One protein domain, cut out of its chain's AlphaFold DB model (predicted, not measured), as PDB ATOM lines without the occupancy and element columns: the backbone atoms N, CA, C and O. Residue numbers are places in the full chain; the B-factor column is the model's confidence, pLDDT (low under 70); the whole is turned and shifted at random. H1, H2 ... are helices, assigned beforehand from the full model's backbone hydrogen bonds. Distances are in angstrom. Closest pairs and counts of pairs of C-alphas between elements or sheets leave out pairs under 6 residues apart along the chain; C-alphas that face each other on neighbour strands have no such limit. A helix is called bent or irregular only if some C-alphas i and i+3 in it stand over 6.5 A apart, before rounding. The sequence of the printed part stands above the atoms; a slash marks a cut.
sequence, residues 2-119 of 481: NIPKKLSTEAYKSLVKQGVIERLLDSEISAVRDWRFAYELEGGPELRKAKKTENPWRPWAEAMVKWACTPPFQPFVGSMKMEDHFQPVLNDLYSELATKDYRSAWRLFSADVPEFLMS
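Overview. This is residues 2 to 119 of the 481 residues of an uncharacterized protein of Pseudomonas amygdali pv. lachrymans (UniProt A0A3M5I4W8). What is the main shape? It is an elongated body of crossed helices, with H1 in the middle between two groups: H5 and H6 towards one end, H2, H3 and H4 towards the other. The long loop of residues 42 to 57 lies at the H3 and H4 end, while residues 99 to 104 stick out at the H5 and H6 end. What is it made of, and how large is it? The 118 printed residues hold six named helices, H1 to H6 in chain order, and no named strand; the class is all helix. The whole is only just compact, close to loose, with a radius of gyration of the C-alphas of 15.7 A and spans of 50 by 28 by 24 A.

Arrangement. What touches the longest helix? H5, residues 83 to 98, touches H1, residues 3 to 17, opposite ways at a steep tilt of 49 degrees; their closest C-alphas, of Ala 11 and Val 89, are 6.1 A apart. With residues 94 to 98 alone H5 touches H6, residues 105 to 112, opposite ways at a steep tilt of 45 degrees; the closest C-alphas, of Ala 98 and Ala 105, are 5.7 A apart. What else does H1 reach? H1 touches H4, residues 58 to 68, opposite ways at a shallow tilt of 34 degrees, only just short of steep; the closest C-alphas, of Tyr 12 and Lys 66, are 5.8 A apart. Which helices touch H4 besides H1? H2, residues 20 to 27, does so at a steep tilt of 57 degrees, with the closest C-alphas, of Ile 21 and Ala 61, 5.7 A apart. H3, residues 29 to 41, does so with residues 32 to 36 alone, only just about perpendicular at 73 degrees, and its closest C-alpha, of Val 32, is 6.0 A from that of Ala 61. Are the helix backbones complete? Every O i to N i+4 pair is within hydrogen-bond range in H1, H2, H3, H4 and H6, and 9 of 12 are in H5.

Along the chain. How long are the longer helices? H5 measures 21.4 A from first to last C-alpha, H1 20.6 A and H3 18.6 A. Is H5 straight? It has a kink of 33 degrees near residue 90, and it is irregular, with C-alphas 85 and 88 7.5 A apart. Where are the anchors? C-alpha 3 begins H1 at (119.005, 131.470, 91.013), and C-alpha 112 ends H6 at (118.109, 128.189, 96.177).

Size, cuts and confidence. Which links are long? H3 to H4 has 16 residues and H4 to H5 has 14; in the latter, residues 76 to 77 pair with 80 to 81, antiparallel. Is there a cut or low confidence? The printed part has no cut, and residues 101 to 103 have pLDDT under 70.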
ATOM      1  N   ASN A   2     122.934 132.116  88.882       87.06
ATOM      2  CA  ASN A   2     122.586 132.639  90.216       87.06
ATOM      3  C   ASN A   2     121.052 132.690  90.332       87.06
ATOM      4  O   ASN A   2     120.430 133.620  89.810       87.06
ATOM      5  N   ILE A   3     120.460 131.649  90.926       88.06
ATOM      6  CA  ILE A   3     119.005 131.470  91.013       88.06
ATOM      7  C   ILE A   3     118.358 132.584  91.849       88.06
ATOM      8  O   ILE A   3     117.434 133.201  91.318       88.06
ATOM      9  N   PRO A   4     118.853 132.959  93.049       90.62
ATOM     10  CA  PRO A   4     118.225 134.013  93.850       90.62
ATOM     11  C   PRO A   4     118.166 135.369  93.138       90.62
ATOM     12  O   PRO A   4     117.128 136.030  93.131       90.62
ATOM     13  N   LYS A   5     119.255 135.775  92.468       91.50
ATOM     14  CA  LYS A   5     119.301 137.046  91.724       91.50
ATOM     15  C   LYS A   5     118.313 137.059  90.558       91.50
ATOM     16  O   LYS A   5     117.659 138.073  90.297       91.50
ATOM     17  N   LYS A   6     118.221 135.940  89.838       91.44
ATOM     18  CA  LYS A   6     117.326 135.816  88.690       91.44
ATOM     19  C   LYS A   6     115.864 135.733  89.131       91.44
ATOM     20  O   LYS A   6     115.046 136.457  88.577       91.44
ATOM     21  N   LEU A   7     115.572 134.955  90.174       92.81
ATOM     22  CA  LEU A   7     114.259 134.891  90.811       92.81
ATOM     23  C   LEU A   7     113.804 136.272  91.266       92.81
ATOM     24  O   LEU A   7     112.706 136.671  90.914       92.81
ATOM     25  N   SER A   8     114.662 137.045  91.933       93.25
ATOM     26  CA  SER A   8     114.324 138.406  92.355       93.25
ATOM     27  C   SER A   8     113.922 139.314  91.187       93.25
ATOM     28  O   SER A   8     112.908 140.014  91.241       93.25
ATOM     29  N   THR A   9     114.684 139.255  90.091       93.25
ATOM     30  CA  THR A   9     114.450 140.097  88.910       93.25
ATOM     31  C   THR A   9     113.176 139.699  88.166       93.25
ATOM     32  O   THR A   9     112.377 140.562  87.800       93.25
ATOM     33  N   GLU A  10     112.978 138.404  87.927       94.06
ATOM     34  CA  GLU A  10     111.841 137.902  87.153       94.06
ATOM     35  C   GLU A  10     110.544 137.875  87.977       94.06
ATOM     36  O   GLU A  10     109.479 138.177  87.439       94.06
ATOM     37  N   ALA A  11     110.626 137.636  89.291       93.44
ATOM     38  CA  ALA A  11     109.494 137.752  90.209       93.44
ATOM     39  C   ALA A  11     108.909 139.159  90.191       93.44
ATOM     40  O   ALA A  11     107.719 139.317  89.928       93.44
ATOM     41  N   TYR A  12     109.743 140.190  90.362       94.56
ATOM     42  CA  TYR A  12     109.271 141.572  90.340       94.56
ATOM     43  C   TYR A  12     108.535 141.909  89.033       94.56
ATOM     44  O   TYR A  12     107.408 142.402  89.064       94.56
ATOM     45  N   LYS A  13     109.129 141.582  87.876       94.62
ATOM     46  CA  LYS A  13     108.497 141.805  86.562       94.62
ATOM     47  C   LYS A  13     107.166 141.063  86.431       94.62
ATOM     48  O   LYS A  13     106.206 141.619  85.901       94.62
ATOM     49  N   SER A  14     107.111 139.820  86.907       94.69
ATOM     50  CA  SER A  14     105.902 139.000  86.868       94.69
ATOM     51  C   SER A  14     104.787 139.591  87.729       94.69
ATOM     52  O   SER A  14     103.668 139.734  87.244       94.69
ATOM     53  N   LEU A  15     105.081 140.024  88.959       93.69
ATOM     54  CA  LEU A  15     104.090 140.637  89.852       93.69
ATOM     55  C   LEU A  15     103.560 141.966  89.306       93.69
ATOM     56  O   LEU A  15     102.359 142.223  89.371       93.69
ATOM     57  N   VAL A  16     104.432 142.789  88.711       93.31
ATOM     58  CA  VAL A  16     104.020 144.011  88.001       93.31
ATOM     59  C   VAL A  16     103.029 143.658  86.887       93.31
ATOM     60  O   VAL A  16     101.958 144.253  86.807       93.31
ATOM     61  N   LYS A  17     103.349 142.654  86.059       94.75
ATOM     62  CA  LYS A  17     102.483 142.197  84.959       94.75
ATOM     63  C   LYS A  17     101.149 141.624  85.451       94.75
ATOM     64  O   LYS A  17     100.137 141.798  84.784       94.75
ATOM     65  N   GLN A  18     101.147 140.959  86.604       93.75
ATOM     66  CA  GLN A  18      99.944 140.426  87.249       93.75
ATOM     67  C   GLN A  18      99.093 141.509  87.941       93.75
ATOM     68  O   GLN A  18      98.052 141.189  88.505       93.75
ATOM     69  N   GLY A  19      99.507 142.782  87.908       94.31
ATOM     70  CA  GLY A  19      98.743 143.891  88.484       94.31
ATOM     71  C   GLY A  19      98.821 143.983  90.009       94.31
ATOM     72  O   GLY A  19      97.997 144.658  90.620       94.31
ATOM     73  N   VAL A  20      99.815 143.347  90.640       94.75
ATOM     74  CA  VAL A  20      99.974 143.331  92.109       94.75
ATOM     75  C   VAL A  20     100.147 144.742  92.674       94.75
ATOM     76  O   VAL A  20      99.588 145.060  93.718       94.75
ATOM     77  N   ILE A  21     100.865 145.616  91.959       95.00
ATOM     78  CA  ILE A  21     101.017 147.027  92.350       95.00
ATOM     79  C   ILE A  21      99.662 147.733  92.370       95.00
ATOM     80  O   ILE A  21      99.374 148.452  93.320       95.00
ATOM     81  N   GLU A  22      98.823 147.512  91.359       95.69
ATOM     82  CA  GLU A  22      97.518 148.178  91.288       95.69
ATOM     83  C   GLU A  22      96.595 147.672  92.383       95.69
ATOM     84  O   GLU A  22      95.978 148.459  93.090       95.69
ATOM     85  N   ARG A  23      96.614 146.363  92.638       95.25
ATOM     86  CA  ARG A  23      95.869 145.771  93.745       95.25
ATOM     87  C   ARG A  23      96.273 146.355  95.102       95.25
ATOM     88  O   ARG A  23      95.391 146.656  95.908       95.25
ATOM     89  N   LEU A  24      97.569 146.557  95.347       95.56
ATOM     90  CA  LEU A  24      98.042 147.221  96.566       95.56
ATOM     91  C   LEU A  24      97.510 148.647  96.684       95.56
ATOM     92  O   LEU A  24      97.084 149.061  97.758       95.56
ATOM     93  N   LEU A  25      97.527 149.399  95.586       95.12
ATOM     94  CA  LEU A  25      97.083 150.789  95.576       95.12
ATOM     95  C   LEU A  25      95.569 150.924  95.752       95.12
ATOM     96  O   LEU A  25      95.125 151.840  96.445       95.12
ATOM     97  N   ASP A  26      94.803 150.011  95.159       93.75
ATOM     98  CA  ASP A  26      93.346 150.089  95.101       93.75
ATOM     99  C   ASP A  26      92.671 149.451  96.321       93.75
ATOM    100  O   ASP A  26      91.648 149.947  96.791       93.75
ATOM    101  N   SER A  27      93.233 148.356  96.848       91.00
ATOM    102  CA  SER A  27      92.565 147.517  97.858       91.00
ATOM    103  C   SER A  27      93.356 147.278  99.144       91.00
ATOM    104  O   SER A  27      92.765 146.881 100.144       91.00
ATOM    105  N   GLU A  28      94.662 147.561  99.169       93.19
ATOM    106  CA  GLU A  28      95.524 147.282 100.331       93.19
ATOM    107  C   GLU A  28      96.455 148.453 100.678       93.19
ATOM    108  O   GLU A  28      97.581 148.282 101.147       93.19
ATOM    109  N   ILE A  29      95.975 149.682 100.477       94.00
ATOM    110  CA  ILE A  29      96.787 150.888 100.671       94.00
ATOM    111  C   ILE A  29      97.273 151.054 102.117       94.00
ATOM    112  O   ILE A  29      98.315 151.664 102.353       94.00
ATOM    113  N   SER A  30      96.537 150.509 103.091       93.56
ATOM    114  CA  SER A  30      96.957 150.458 104.495       93.56
ATOM    115  C   SER A  30      98.262 149.683 104.657       93.56
ATOM    116  O   SER A  30      99.185 150.203 105.270       93.56
ATOM    117  N   ALA A  31      98.401 148.523 104.009       94.19
ATOM    118  CA  ALA A  31      99.624 147.730 104.070       94.19
ATOM    119  C   ALA A  31     100.834 148.487 103.500       94.19
ATOM    120  O   ALA A  31     101.927 148.418 104.054       94.19
ATOM    121  N   VAL A  32     100.636 149.265 102.428       95.38
ATOM    122  CA  VAL A  32     101.693 150.114 101.848       95.38
ATOM    123  C   VAL A  32     102.092 151.245 102.805       95.38
ATOM    124  O   VAL A  32     103.270 151.591 102.892       95.38
ATOM    125  N   ARG A  33     101.132 151.827 103.536       94.38
ATOM    126  CA  ARG A  33     101.390 152.869 104.548       94.38
ATOM    127  C   ARG A  33     102.160 152.318 105.741       94.38
ATOM    128  O   ARG A  33     103.143 152.931 106.150       94.38
ATOM    129  N   ASP A  34     101.733 151.169 106.250       93.25
ATOM    130  CA  ASP A  34     102.372 150.502 107.381       93.25
ATOM    131  C   ASP A  34     103.803 150.090 107.014       93.25
ATOM    132  O   ASP A  34     104.750 150.362 107.754       93.25
ATOM    133  N   TRP A  35     103.984 149.532 105.813       95.00
ATOM    134  CA  TRP A  35     105.305 149.187 105.293       95.00
ATOM    135  C   TRP A  35     106.202 150.414 105.108       95.00
ATOM    136  O   TRP A  35     107.370 150.376 105.487       95.00
ATOM    137  N   ARG A  36     105.671 151.526 104.577       94.25
ATOM    138  CA  ARG A  36     106.419 152.786 104.450       94.25
ATOM    139  C   ARG A  36     106.960 153.258 105.798       94.25
ATOM    140  O   ARG A  36     108.112 153.672 105.862       94.25
ATOM    141  N   PHE A  37     106.138 153.215 106.845       93.19
ATOM    142  CA  PHE A  37     106.560 153.645 108.176       93.19
ATOM    143  C   PHE A  37     107.757 152.821 108.668       93.19
ATOM    144  O   PHE A  37     108.749 153.390 109.118       93.19
ATOM    145  N   ALA A  38     107.709 151.496 108.498       90.44
ATOM    146  CA  ALA A  38     108.839 150.620 108.806       90.44
ATOM    147  C   ALA A  38     110.075 150.931 107.939       90.44
ATOM    148  O   ALA A  38     111.178 151.066 108.459       90.44
ATOM    149  N   TYR A  39     109.890 151.128 106.632       92.56
ATOM    150  CA  TYR A  39     110.968 151.446 105.693       92.56
ATOM    151  C   TYR A  39     111.702 152.752 106.035       92.56
ATOM    152  O   TYR A  39     112.928 152.829 105.951       92.56
ATOM    153  N   GLU A  40     110.954 153.790 106.417       91.69
ATOM    154  CA  GLU A  40     111.515 155.076 106.832       91.69
ATOM    155  C   GLU A  40     112.243 154.962 108.180       91.69
ATOM    156  O   GLU A  40     113.323 155.534 108.332       91.69
ATOM    157  N   LEU A  41     111.708 154.185 109.132       92.94
ATOM    158  CA  LEU A  41     112.368 153.911 110.416       92.94
ATOM    159  C   LEU A  41     113.701 153.172 110.253       92.94
ATOM    160  O   LEU A  41     114.655 153.460 110.972       92.94
ATOM    161  N   GLU A  42     113.774 152.242 109.304       90.06
ATOM    162  CA  GLU A  42     114.992 151.490 108.987       90.06
ATOM    163  C   GLU A  42     116.002 152.294 108.144       90.06
ATOM    164  O   GLU A  42     117.099 151.810 107.866       90.06
ATOM    165  N   GLY A  43     115.670 153.531 107.752       89.19
ATOM    166  CA  GLY A  43     116.562 154.399 106.982       89.19
ATOM    167  C   GLY A  43     116.733 153.964 105.523       89.19
ATOM    168  O   GLY A  43     117.823 154.094 104.962       89.19
ATOM    169  N   GLY A  44     115.676 153.430 104.904       85.81
ATOM    170  CA  GLY A  44     115.697 153.024 103.502       85.81
ATOM    171  C   GLY A  44     116.029 154.179 102.531       85.81
ATOM    172  O   GLY A  44     115.774 155.347 102.834       85.81
ATOM    173  N   PRO A  45     116.616 153.885 101.353       88.25
ATOM    174  CA  PRO A  45     117.006 154.908 100.383       88.25
ATOM    175  C   PRO A  45     115.821 155.726  99.851       88.25
ATOM    176  O   PRO A  45     114.689 155.255  99.767       88.25
ATOM    177  N   GLU A  46     116.103 156.956  99.413       90.62
ATOM    178  CA  GLU A  46     115.077 157.832  98.847       90.62
ATOM    179  C   GLU A  46     114.477 157.228  97.564       90.62
ATOM    180  O   GLU A  46     115.186 156.856  96.621       90.62
ATOM    181  N   LEU A  47     113.147 157.125  97.529       93.00
ATOM    182  CA  LEU A  47     112.405 156.606  96.383       93.00
ATOM    183  C   LEU A  47     112.151 157.697  95.336       93.00
ATOM    184  O   LEU A  47     112.120 158.894  95.624       93.00
ATOM    185  N   ARG A  48     111.896 157.280  94.090       93.69
ATOM    186  CA  ARG A  48     111.505 158.203  93.015       93.69
ATOM    187  C   ARG A  48     110.222 158.958  93.381       93.69
ATOM    188  O   ARG A  48     109.291 158.389  93.948       93.69
ATOM    189  N   LYS A  49     110.118 160.217  92.950       90.38
ATOM    190  CA  LYS A  49     108.863 160.973  93.055       90.38
ATOM    191  C   LYS A  49     107.804 160.389  92.118       90.38
ATOM    192  O   LYS A  49     108.124 159.923  91.019       90.38
ATOM    193  N   ALA A  50     106.548 160.436  92.553       90.19
ATOM    194  CA  ALA A  50     105.425 160.047  91.713       90.19
ATOM    195  C   ALA A  50     105.265 161.028  90.536       90.19
ATOM    196  O   ALA A  50     105.415 162.244  90.690       90.19
ATOM    197  N   LYS A  51     104.964 160.506  89.347       93.19
ATOM    198  CA  LYS A  51     104.591 161.302  88.169       93.19
ATOM    199  C   LYS A  51     103.235 161.978  88.399       93.19
ATOM    200  O   LYS A  51     102.381 161.455  89.103       93.19
ATOM    201  N   LYS A  52     102.987 163.110  87.731       87.94
ATOM    202  CA  LYS A  52     101.717 163.859  87.867       87.94
ATOM    203  C   LYS A  52     100.465 163.046  87.506       87.94
ATOM    204  O   LYS A  52      99.383 163.378  87.966       87.94
ATOM    205  N   THR A  53     100.609 162.025  86.664       90.25
ATOM    206  CA  THR A  53      99.514 161.203  86.131       90.25
ATOM    207  C   THR A  53      99.365 159.849  86.830       90.25
ATOM    208  O   THR A  53      98.543 159.050  86.396       90.25
ATOM    209  N   GLU A  54     100.173 159.539  87.850       90.31
ATOM    210  CA  GLU A  54     100.120 158.252  88.559       90.31
ATOM    211  C   GLU A  54      99.738 158.435  90.034       90.31
ATOM    212  O   GLU A  54      99.877 159.521  90.595       90.31
ATOM    213  N   ASN A  55      99.261 157.362  90.672       91.56
ATOM    214  CA  ASN A  55      98.926 157.370  92.095       91.56
ATOM    215  C   ASN A  55     100.152 157.808  92.936       91.56
ATOM    216  O   ASN A  55     101.227 157.222  92.764       91.56
ATOM    217  N   PRO A  56     100.021 158.776  93.869       94.00
ATOM    218  CA  PRO A  56     101.127 159.245  94.709       94.00
ATOM    219  C   PRO A  56     101.842 158.144  95.507       94.00
ATOM    220  O   PRO A  56     103.016 158.290  95.845       94.00
ATOM    221  N   TRP A  57     101.153 157.038  95.792       94.81
ATOM    222  CA  TRP A  57     101.684 155.889  96.525       94.81
ATOM    223  C   TRP A  57     102.341 154.834  95.631       94.81
ATOM    224  O   TRP A  57     102.935 153.889  96.146       94.81
ATOM    225  N   ARG A  58     102.296 154.985  94.300       95.19
ATOM    226  CA  ARG A  58     102.878 154.008  93.366       95.19
ATOM    227  C   ARG A  58     104.367 153.732  93.618       95.19
ATOM    228  O   ARG A  58     104.713 152.554  93.649       95.19
ATOM    229  N   PRO A  59     105.249 154.732  93.838       95.31
ATOM    230  CA  PRO A  59     106.655 154.452  94.141       95.31
ATOM    231  C   PRO A  59     106.845 153.581  95.391       95.31
ATOM    232  O   PRO A  59     107.733 152.732  95.417       95.31
ATOM    233  N   TRP A  60     105.986 153.751  96.401       95.19
ATOM    234  CA  TRP A  60     106.003 152.955  97.629       95.19
ATOM    235  C   TRP A  60     105.521 151.524  97.388       95.19
ATOM    236  O   TRP A  60     106.179 150.584  97.822       95.19
ATOM    237  N   ALA A  61     104.431 151.346  96.638       95.56
ATOM    238  CA  ALA A  61     103.947 150.020  96.256       95.56
ATOM    239  C   ALA A  61     104.978 149.259  95.395       95.56
ATOM    240  O   ALA A  61     105.250 148.088  95.641       95.56
ATOM    241  N   GLU A  62     105.622 149.928  94.431       95.19
ATOM    242  CA  GLU A  62     106.726 149.358  93.643       95.19
ATOM    243  C   GLU A  62     107.897 148.914  94.529       95.19
ATOM    244  O   GLU A  62     108.434 147.819  94.338       95.19
ATOM    245  N   ALA A  63     108.294 149.751  95.491       94.44
ATOM    246  CA  ALA A  63     109.384 149.456  96.413       94.44
ATOM    247  C   ALA A  63     109.047 148.282  97.344       94.44
ATOM    248  O   ALA A  63     109.884 147.396  97.507       94.44
ATOM    249  N   MET A  64     107.821 148.224  97.867       95.00
ATOM    250  CA  MET A  64     107.327 147.123  98.699       95.00
ATOM    251  C   MET A  64     107.339 145.791  97.935       95.00
ATOM    252  O   MET A  64     107.863 144.795  98.427       95.00
ATOM    253  N   VAL A  65     106.834 145.772  96.695       95.00
ATOM    254  CA  VAL A  65     106.846 144.565  95.847       95.00
ATOM    255  C   VAL A  65     108.280 144.133  95.530       95.00
ATOM    256  O   VAL A  65     108.603 142.945  95.576       95.00
ATOM    257  N   LYS A  66     109.175 145.085  95.236       94.06
ATOM    258  CA  LYS A  66     110.592 144.797  94.978       94.06
ATOM    259  C   LYS A  66     111.302 144.243  96.214       94.06
ATOM    260  O   LYS A  66     112.065 143.284  96.091       94.06
ATOM    261  N   TRP A  67     111.041 144.819  97.384       93.06
ATOM    262  CA  TRP A  67     111.536 144.332  98.669       93.06
ATOM    263  C   TRP A  67     111.103 142.886  98.904       93.06
ATOM    264  O   TRP A  67     111.947 142.031  99.151       93.06
ATOM    265  N   ALA A  68     109.824 142.580  98.692       92.75
ATOM    266  CA  ALA A  68     109.298 141.236  98.888       92.75
ATOM    267  C   ALA A  68     109.888 140.185  97.929       92.75
ATOM    268  O   ALA A  68     109.978 139.004  98.269       92.75
ATOM    269  N   CYS A  69     110.336 140.616  96.746       92.88
ATOM    270  CA  CYS A  69     111.052 139.790  95.771       92.88
ATOM    271  C   CYS A  69     112.564 139.701  96.026       92.88
ATOM    272  O   CYS A  69     113.276 139.117  95.212       92.88
ATOM    273  N   THR A  70     113.103 140.316  97.075       91.06
ATOM    274  CA  THR A  70     114.545 140.308  97.355       91.06
ATOM    275  C   THR A  70     114.836 139.359  98.522       91.06
ATOM    276  O   THR A  70     114.092 139.385  99.497       91.06
ATOM    277  N   PRO A  71     115.883 138.511  98.465       89.44
ATOM    278  CA  PRO A  71     116.251 137.654  99.592       89.44
ATOM    279  C   PRO A  71     116.520 138.455 100.888       89.44
ATOM    280  O   PRO A  71     117.267 139.434 100.821       89.44
ATOM    281  N   PRO A  72     115.996 138.030 102.057       90.12
ATOM    282  CA  PRO A  72     115.091 136.895 102.245       90.12
ATOM    283  C   PRO A  72     113.694 137.196 101.682       90.12
ATOM    284  O   PRO A  72     113.066 138.188 102.044       90.12
ATOM    285  N   PHE A  73     113.217 136.321 100.793       90.88
ATOM    286  CA  PHE A  73     111.919 136.484 100.143       90.88
ATOM    287  C   PHE A  73     110.804 136.502 101.183       90.88
ATOM    288  O   PHE A  73     110.836 135.735 102.148       90.88
ATOM    289  N   GLN A  74     109.805 137.348 100.959       91.69
ATOM    290  CA  GLN A  74     108.706 137.512 101.901       91.69
ATOM    291  C   GLN A  74     107.535 136.596 101.522       91.69
ATOM    292  O   GLN A  74     107.204 136.501 100.339       91.69
ATOM    293  N   PRO A  75     106.889 135.925 102.492       91.00
ATOM    294  CA  PRO A  75     105.733 135.070 102.223       91.00
ATOM    295  C   PRO A  75     104.474 135.854 101.852       91.00
ATOM    296  O   PRO A  75     103.607 135.318 101.161       91.00
ATOM    297  N   PHE A  76     104.395 137.124 102.257       92.19
ATOM    298  CA  PHE A  76     103.240 137.980 102.020       92.19
ATOM    299  C   PHE A  76     103.642 139.366 101.530       92.19
ATOM    300  O   PHE A  76     104.692 139.897 101.897       92.19
ATOM    301  N   VAL A  77     102.755 139.966 100.740       92.75
ATOM    302  CA  VAL A  77     102.778 141.387 100.388       92.75
ATOM    303  C   VAL A  77     101.382 141.932 100.636       92.75
ATOM    304  O   VAL A  77     100.453 141.619  99.896       92.75
ATOM    305  N   GLY A  78     101.236 142.693 101.721       90.38
ATOM    306  CA  GLY A  78      99.920 143.016 102.263       90.38
ATOM    307  C   GLY A  78      99.197 141.744 102.708       90.38
ATOM    308  O   GLY A  78      99.751 140.977 103.494       90.38
ATOM    309  N   SER A  79      97.987 141.504 102.206       91.06
ATOM    310  CA  SER A  79      97.229 140.273 102.469       91.06
ATOM    311  C   SER A  79      97.503 139.158 101.452       91.06
ATOM    312  O   SER A  79      97.100 138.010 101.655       91.06
ATOM    313  N   MET A  80      98.210 139.469 100.360       91.88
ATOM    314  CA  MET A  80      98.478 138.520  99.282       91.88
ATOM    315  C   MET A  80      99.584 137.539  99.658       91.88
ATOM    316  O   MET A  80     100.665 137.940 100.091       91.88
ATOM    317  N   LYS A  81      99.333 136.251  99.414       91.75
ATOM    318  CA  LYS A  81     100.330 135.185  99.507       91.75
ATOM    319  C   LYS A  81     101.210 135.178  98.269       91.75
ATOM    320  O   LYS A  81     100.724 135.114  97.145       91.75
ATOM    321  N   MET A  82     102.520 135.194  98.470       89.38
ATOM    322  CA  MET A  82     103.466 135.264  97.358       89.38
ATOM    323  C   MET A  82     103.541 133.956  96.563       89.38
ATOM    324  O   MET A  82     103.750 133.995  95.353       89.38
ATOM    325  N   GLU A  83     103.296 132.804  97.193       89.19
ATOM    326  CA  GLU A  83     103.285 131.498  96.511       89.19
ATOM    327  C   GLU A  83     102.307 131.449  95.319       89.19
ATOM    328  O   GLU A  83     102.671 130.952  94.250       89.19
ATOM    329  N   ASP A  84     101.129 132.070  95.458       87.12
ATOM    330  CA  ASP A  84     100.059 132.086  94.447       87.12
ATOM    331  C   ASP A  84     100.467 132.830  93.166       87.12
ATOM    332  O   ASP A  84      99.938 132.585  92.081       87.12
ATOM    333  N   HIS A  85     101.444 133.732  93.270       88.06
ATOM    334  CA  HIS A  85     101.861 134.605  92.176       88.06
ATOM    335  C   HIS A  85     103.206 134.209  91.547       88.06
ATOM    336  O   HIS A  85     103.570 134.714  90.478       88.06
ATOM    337  N   PHE A  86     103.962 133.307  92.179       89.50
ATOM    338  CA  PHE A  86     105.328 132.961  91.764       89.50
ATOM    339  C   PHE A  86     105.397 131.772  90.806       89.50
ATOM    340  O   PHE A  86     106.406 131.606  90.117       89.50
ATOM    341  N   GLN A  87     104.330 130.977  90.696       87.88
ATOM    342  CA  GLN A  87     104.307 129.751  89.893       87.88
ATOM    343  C   GLN A  87     104.810 129.935  88.441       87.88
ATOM    344  O   GLN A  87     105.616 129.111  88.001       87.88
ATOM    345  N   PRO A  88     104.434 130.991  87.679       89.88
ATOM    346  CA  PRO A  88     104.954 131.189  86.320       89.88
ATOM    347  C   PRO A  88     106.476 131.373  86.296       89.88
ATOM    348  O   PRO A  88     107.170 130.750  85.500       89.88
ATOM    349  N   VAL A  89     107.004 132.155  87.239       92.81
ATOM    350  CA  VAL A  89     108.436 132.470  87.333       92.81
ATOM    351  C   VAL A  89     109.237 131.236  87.722       92.81
ATOM    352  O   VAL A  89     110.290 130.972  87.146       92.81
ATOM    353  N   LEU A  90     108.729 130.447  88.670       93.25
ATOM    354  CA  LEU A  90     109.358 129.192  89.078       93.25
ATOM    355  C   LEU A  90     109.418 128.186  87.920       93.25
ATOM    356  O   LEU A  90     110.456 127.552  87.723       93.25
ATOM    357  N   ASN A  91     108.352 128.085  87.116       90.88
ATOM    358  CA  ASN A  91     108.333 127.235  85.922       90.88
ATOM    359  C   ASN A  91     109.382 127.670  84.886       90.88
ATOM    360  O   ASN A  91     110.109 126.818  84.367       90.88
ATOM    361  N   ASP A  92     109.484 128.969  84.601       91.31
ATOM    362  CA  ASP A  92     110.427 129.503  83.611       91.31
ATOM    363  C   ASP A  92     111.880 129.301  84.056       91.31
ATOM    364  O   ASP A  92     112.719 128.810  83.294       91.31
ATOM    365  N   LEU A  93     112.174 129.604  85.324       90.94
ATOM    366  CA  LEU A  93     113.501 129.409  85.907       90.94
ATOM    367  C   LEU A  93     113.925 127.945  85.896       90.94
ATOM    368  O   LEU A  93     115.064 127.642  85.532       90.94
ATOM    369  N   TYR A  94     113.024 127.042  86.289       90.19
ATOM    370  CA  TYR A  94     113.320 125.617  86.248       90.19
ATOM    371  C   TYR A  94     113.543 125.136  84.812       90.19
ATOM    372  O   TYR A  94     114.503 124.413  84.552       90.19
ATOM    373  N   SER A  95     112.712 125.569  83.863       89.06
ATOM    374  CA  SER A  95     112.836 125.175  82.454       89.06
ATOM    375  C   SER A  95     114.176 125.615  81.853       89.06
ATOM    376  O   SER A  95     114.834 124.849  81.146       89.06
ATOM    377  N   GLU A  96     114.651 126.816  82.186       89.38
ATOM    378  CA  GLU A  96     115.979 127.271  81.762       89.38
ATOM    379  C   GLU A  96     117.120 126.483  82.419       89.38
ATOM    380  O   GLU A  96     118.155 126.249  81.793       89.38
ATOM    381  N   LEU A  97     116.967 126.071  83.679       87.31
ATOM    382  CA  LEU A  97     117.946 125.195  84.321       87.31
ATOM    383  C   LEU A  97     117.978 123.825  83.646       87.31
ATOM    384  O   LEU A  97     119.058 123.334  83.330       87.31
ATOM    385  N   ALA A  98     116.815 123.230  83.394       84.94
ATOM    386  CA  ALA A  98     116.704 121.897  82.817       84.94
ATOM    387  C   ALA A  98     117.331 121.801  81.414       84.94
ATOM    388  O   ALA A  98     117.954 120.794  81.092       84.94
ATOM    389  N   THR A  99     117.247 122.858  80.598       85.75
ATOM    390  CA  THR A  99     117.834 122.878  79.239       85.75
ATOM    391  C   THR A  99     119.363 122.932  79.214       85.75
ATOM    392  O   THR A  99     119.966 122.674  78.176       85.75
ATOM    393  N   LYS A 100     120.014 123.242  80.340       78.94
ATOM    394  CA  LYS A 100     121.476 123.382  80.446       78.94
ATOM    395  C   LYS A 100     122.188 122.100  80.911       78.94
ATOM    396  O   LYS A 100     123.342 122.178  81.319       78.94
ATOM    397  N   ASP A 101     121.499 120.955  80.867       65.69
ATOM    398  CA  ASP A 101     122.007 119.606  81.190       65.69
ATOM    399  C   ASP A 101     122.729 119.497  82.550       65.69
ATOM    400  O   ASP A 101     123.757 118.836  82.721       65.69
ATOM    401  N   TYR A 102     122.196 120.165  83.576       63.81
ATOM    402  CA  TYR A 102     122.663 119.914  84.935       63.81
ATOM    403  C   TYR A 102     122.157 118.541  85.384       63.81
ATOM    404  O   TYR A 102     120.954 118.367  85.588       63.81
ATOM    405  N   ARG A 103     123.077 117.604  85.671       64.75
ATOM    406  CA  ARG A 103     122.769 116.267  86.232       64.75
ATOM    407  C   ARG A 103     121.848 116.291  87.467       64.75
ATOM    408  O   ARG A 103     121.279 115.265  87.827       64.75
ATOM    409  N   SER A 104     121.704 117.437  88.140       75.81
ATOM    410  CA  SER A 104     120.796 117.633  89.279       75.81
ATOM    411  C   SER A 104     120.117 119.013  89.261       75.81
ATOM    412  O   SER A 104     120.108 119.708  90.277       75.81
ATOM    413  N   ALA A 105     119.560 119.428  88.114       86.75
ATOM    414  CA  ALA A 105     118.862 120.714  87.956       86.75
ATOM    415  C   ALA A 105     117.842 120.990  89.078       86.75
ATOM    416  O   ALA A 105     117.845 122.075  89.656       86.75
ATOM    417  N   TRP A 106     117.035 119.984  89.438       89.25
ATOM    418  CA  TRP A 106     116.075 120.088  90.540       89.25
ATOM    419  C   TRP A 106     116.739 120.344  91.892       89.25
ATOM    420  O   TRP A 106     116.303 121.224  92.617       89.25
ATOM    421  N   ARG A 107     117.833 119.643  92.213       87.56
ATOM    422  CA  ARG A 107     118.555 119.812  93.485       87.56
ATOM    423  C   ARG A 107     119.123 121.222  93.644       87.56
ATOM    424  O   ARG A 107     119.092 121.771  94.739       87.56
ATOM    425  N   LEU A 108     119.651 121.796  92.561       87.94
ATOM    426  CA  LEU A 108     120.120 123.186  92.548       87.94
ATOM    427  C   LEU A 108     118.949 124.156  92.724       87.94
ATOM    428  O   LEU A 108     119.031 125.091  93.511       87.94
ATOM    429  N   PHE A 109     117.847 123.904  92.018       91.19
ATOM    430  CA  PHE A 109     116.634 124.707  92.116       91.19
ATOM    431  C   PHE A 109     116.043 124.699  93.531       91.19
ATOM    432  O   PHE A 109     115.822 125.762  94.102       91.19
ATOM    433  N   SER A 110     115.848 123.524  94.125       89.38
ATOM    434  CA  SER A 110     115.241 123.367  95.449       89.38
ATOM    435  C   SER A 110     116.123 123.874  96.591       89.38
ATOM    436  O   SER A 110     115.609 124.141  97.669       89.38
ATOM    437  N   ALA A 111     117.441 123.975  96.384       89.25
ATOM    438  CA  ALA A 111     118.359 124.542  97.372       89.25
ATOM    439  C   ALA A 111     118.268 126.075  97.438       89.25
ATOM    440  O   ALA A 111     118.359 126.648  98.521       89.25
ATOM    441  N   ASP A 112     118.079 126.727  96.288       90.44
ATOM    442  CA  ASP A 112     118.109 128.189  96.177       90.44
ATOM    443  C   ASP A 112     116.713 128.841  96.224       90.44
ATOM    444  O   ASP A 112     116.602 130.049  96.458       90.44
ATOM    445  N   VAL A 113     115.643 128.076  95.979       91.44
ATOM    446  CA  VAL A 113     114.255 128.556  96.039       91.44
ATOM    447  C   VAL A 113     113.647 128.237  97.412       91.44
ATOM    448  O   VAL A 113     113.576 127.065  97.780       91.44
ATOM    449  N   PRO A 114     113.160 129.244  98.165       90.38
ATOM    450  CA  PRO A 114     112.500 129.029  99.453       90.38
ATOM    451  C   PRO A 114     111.323 128.051  99.390       90.38
ATOM    452  O   PRO A 114     110.486 128.132  98.488       90.38
ATOM    453  N   GLU A 115     111.194 127.188 100.402       87.62
ATOM    454  CA  GLU A 115     110.147 126.158 100.433       87.62
ATOM    455  C   GLU A 115     108.727 126.734 100.397       87.62
ATOM    456  O   GLU A 115     107.874 126.187  99.700       87.62
ATOM    457  N   PHE A 116     108.480 127.861 101.073       88.44
ATOM    458  CA  PHE A 116     107.159 128.498 101.078       88.44
ATOM    459  C   PHE A 116     106.730 129.014  99.694       88.44
ATOM    460  O   PHE A 116     105.547 129.229  99.482       88.44
ATOM    461  N   LEU A 117     107.663 129.228  98.754       90.31
ATOM    462  CA  LEU A 117     107.333 129.597  97.371       90.31
ATOM    463  C   LEU A 117     107.013 128.369  96.509       90.31
ATOM    464  O   LEU A 117     106.388 128.497  95.458       90.31
ATOM    465  N   MET A 118     107.443 127.180  96.930       90.25
ATOM    466  CA  MET A 118     107.152 125.926  96.246       90.25
ATOM    467  C   MET A 118     105.795 125.405  96.715       90.25
ATOM    468  O   MET A 118     105.712 124.595  97.640       90.25
ATOM    469  N   SER A 119     104.718 125.873  96.088       89.19
ATOM    470  CA  SER A 119     103.368 125.432  96.442       89.19
ATOM    471  C   SER A 119     103.200 123.914  96.284       89.19
ATOM    472  O   SER A 119     103.913 123.258  95.515       89.19
TER     473      SER A 119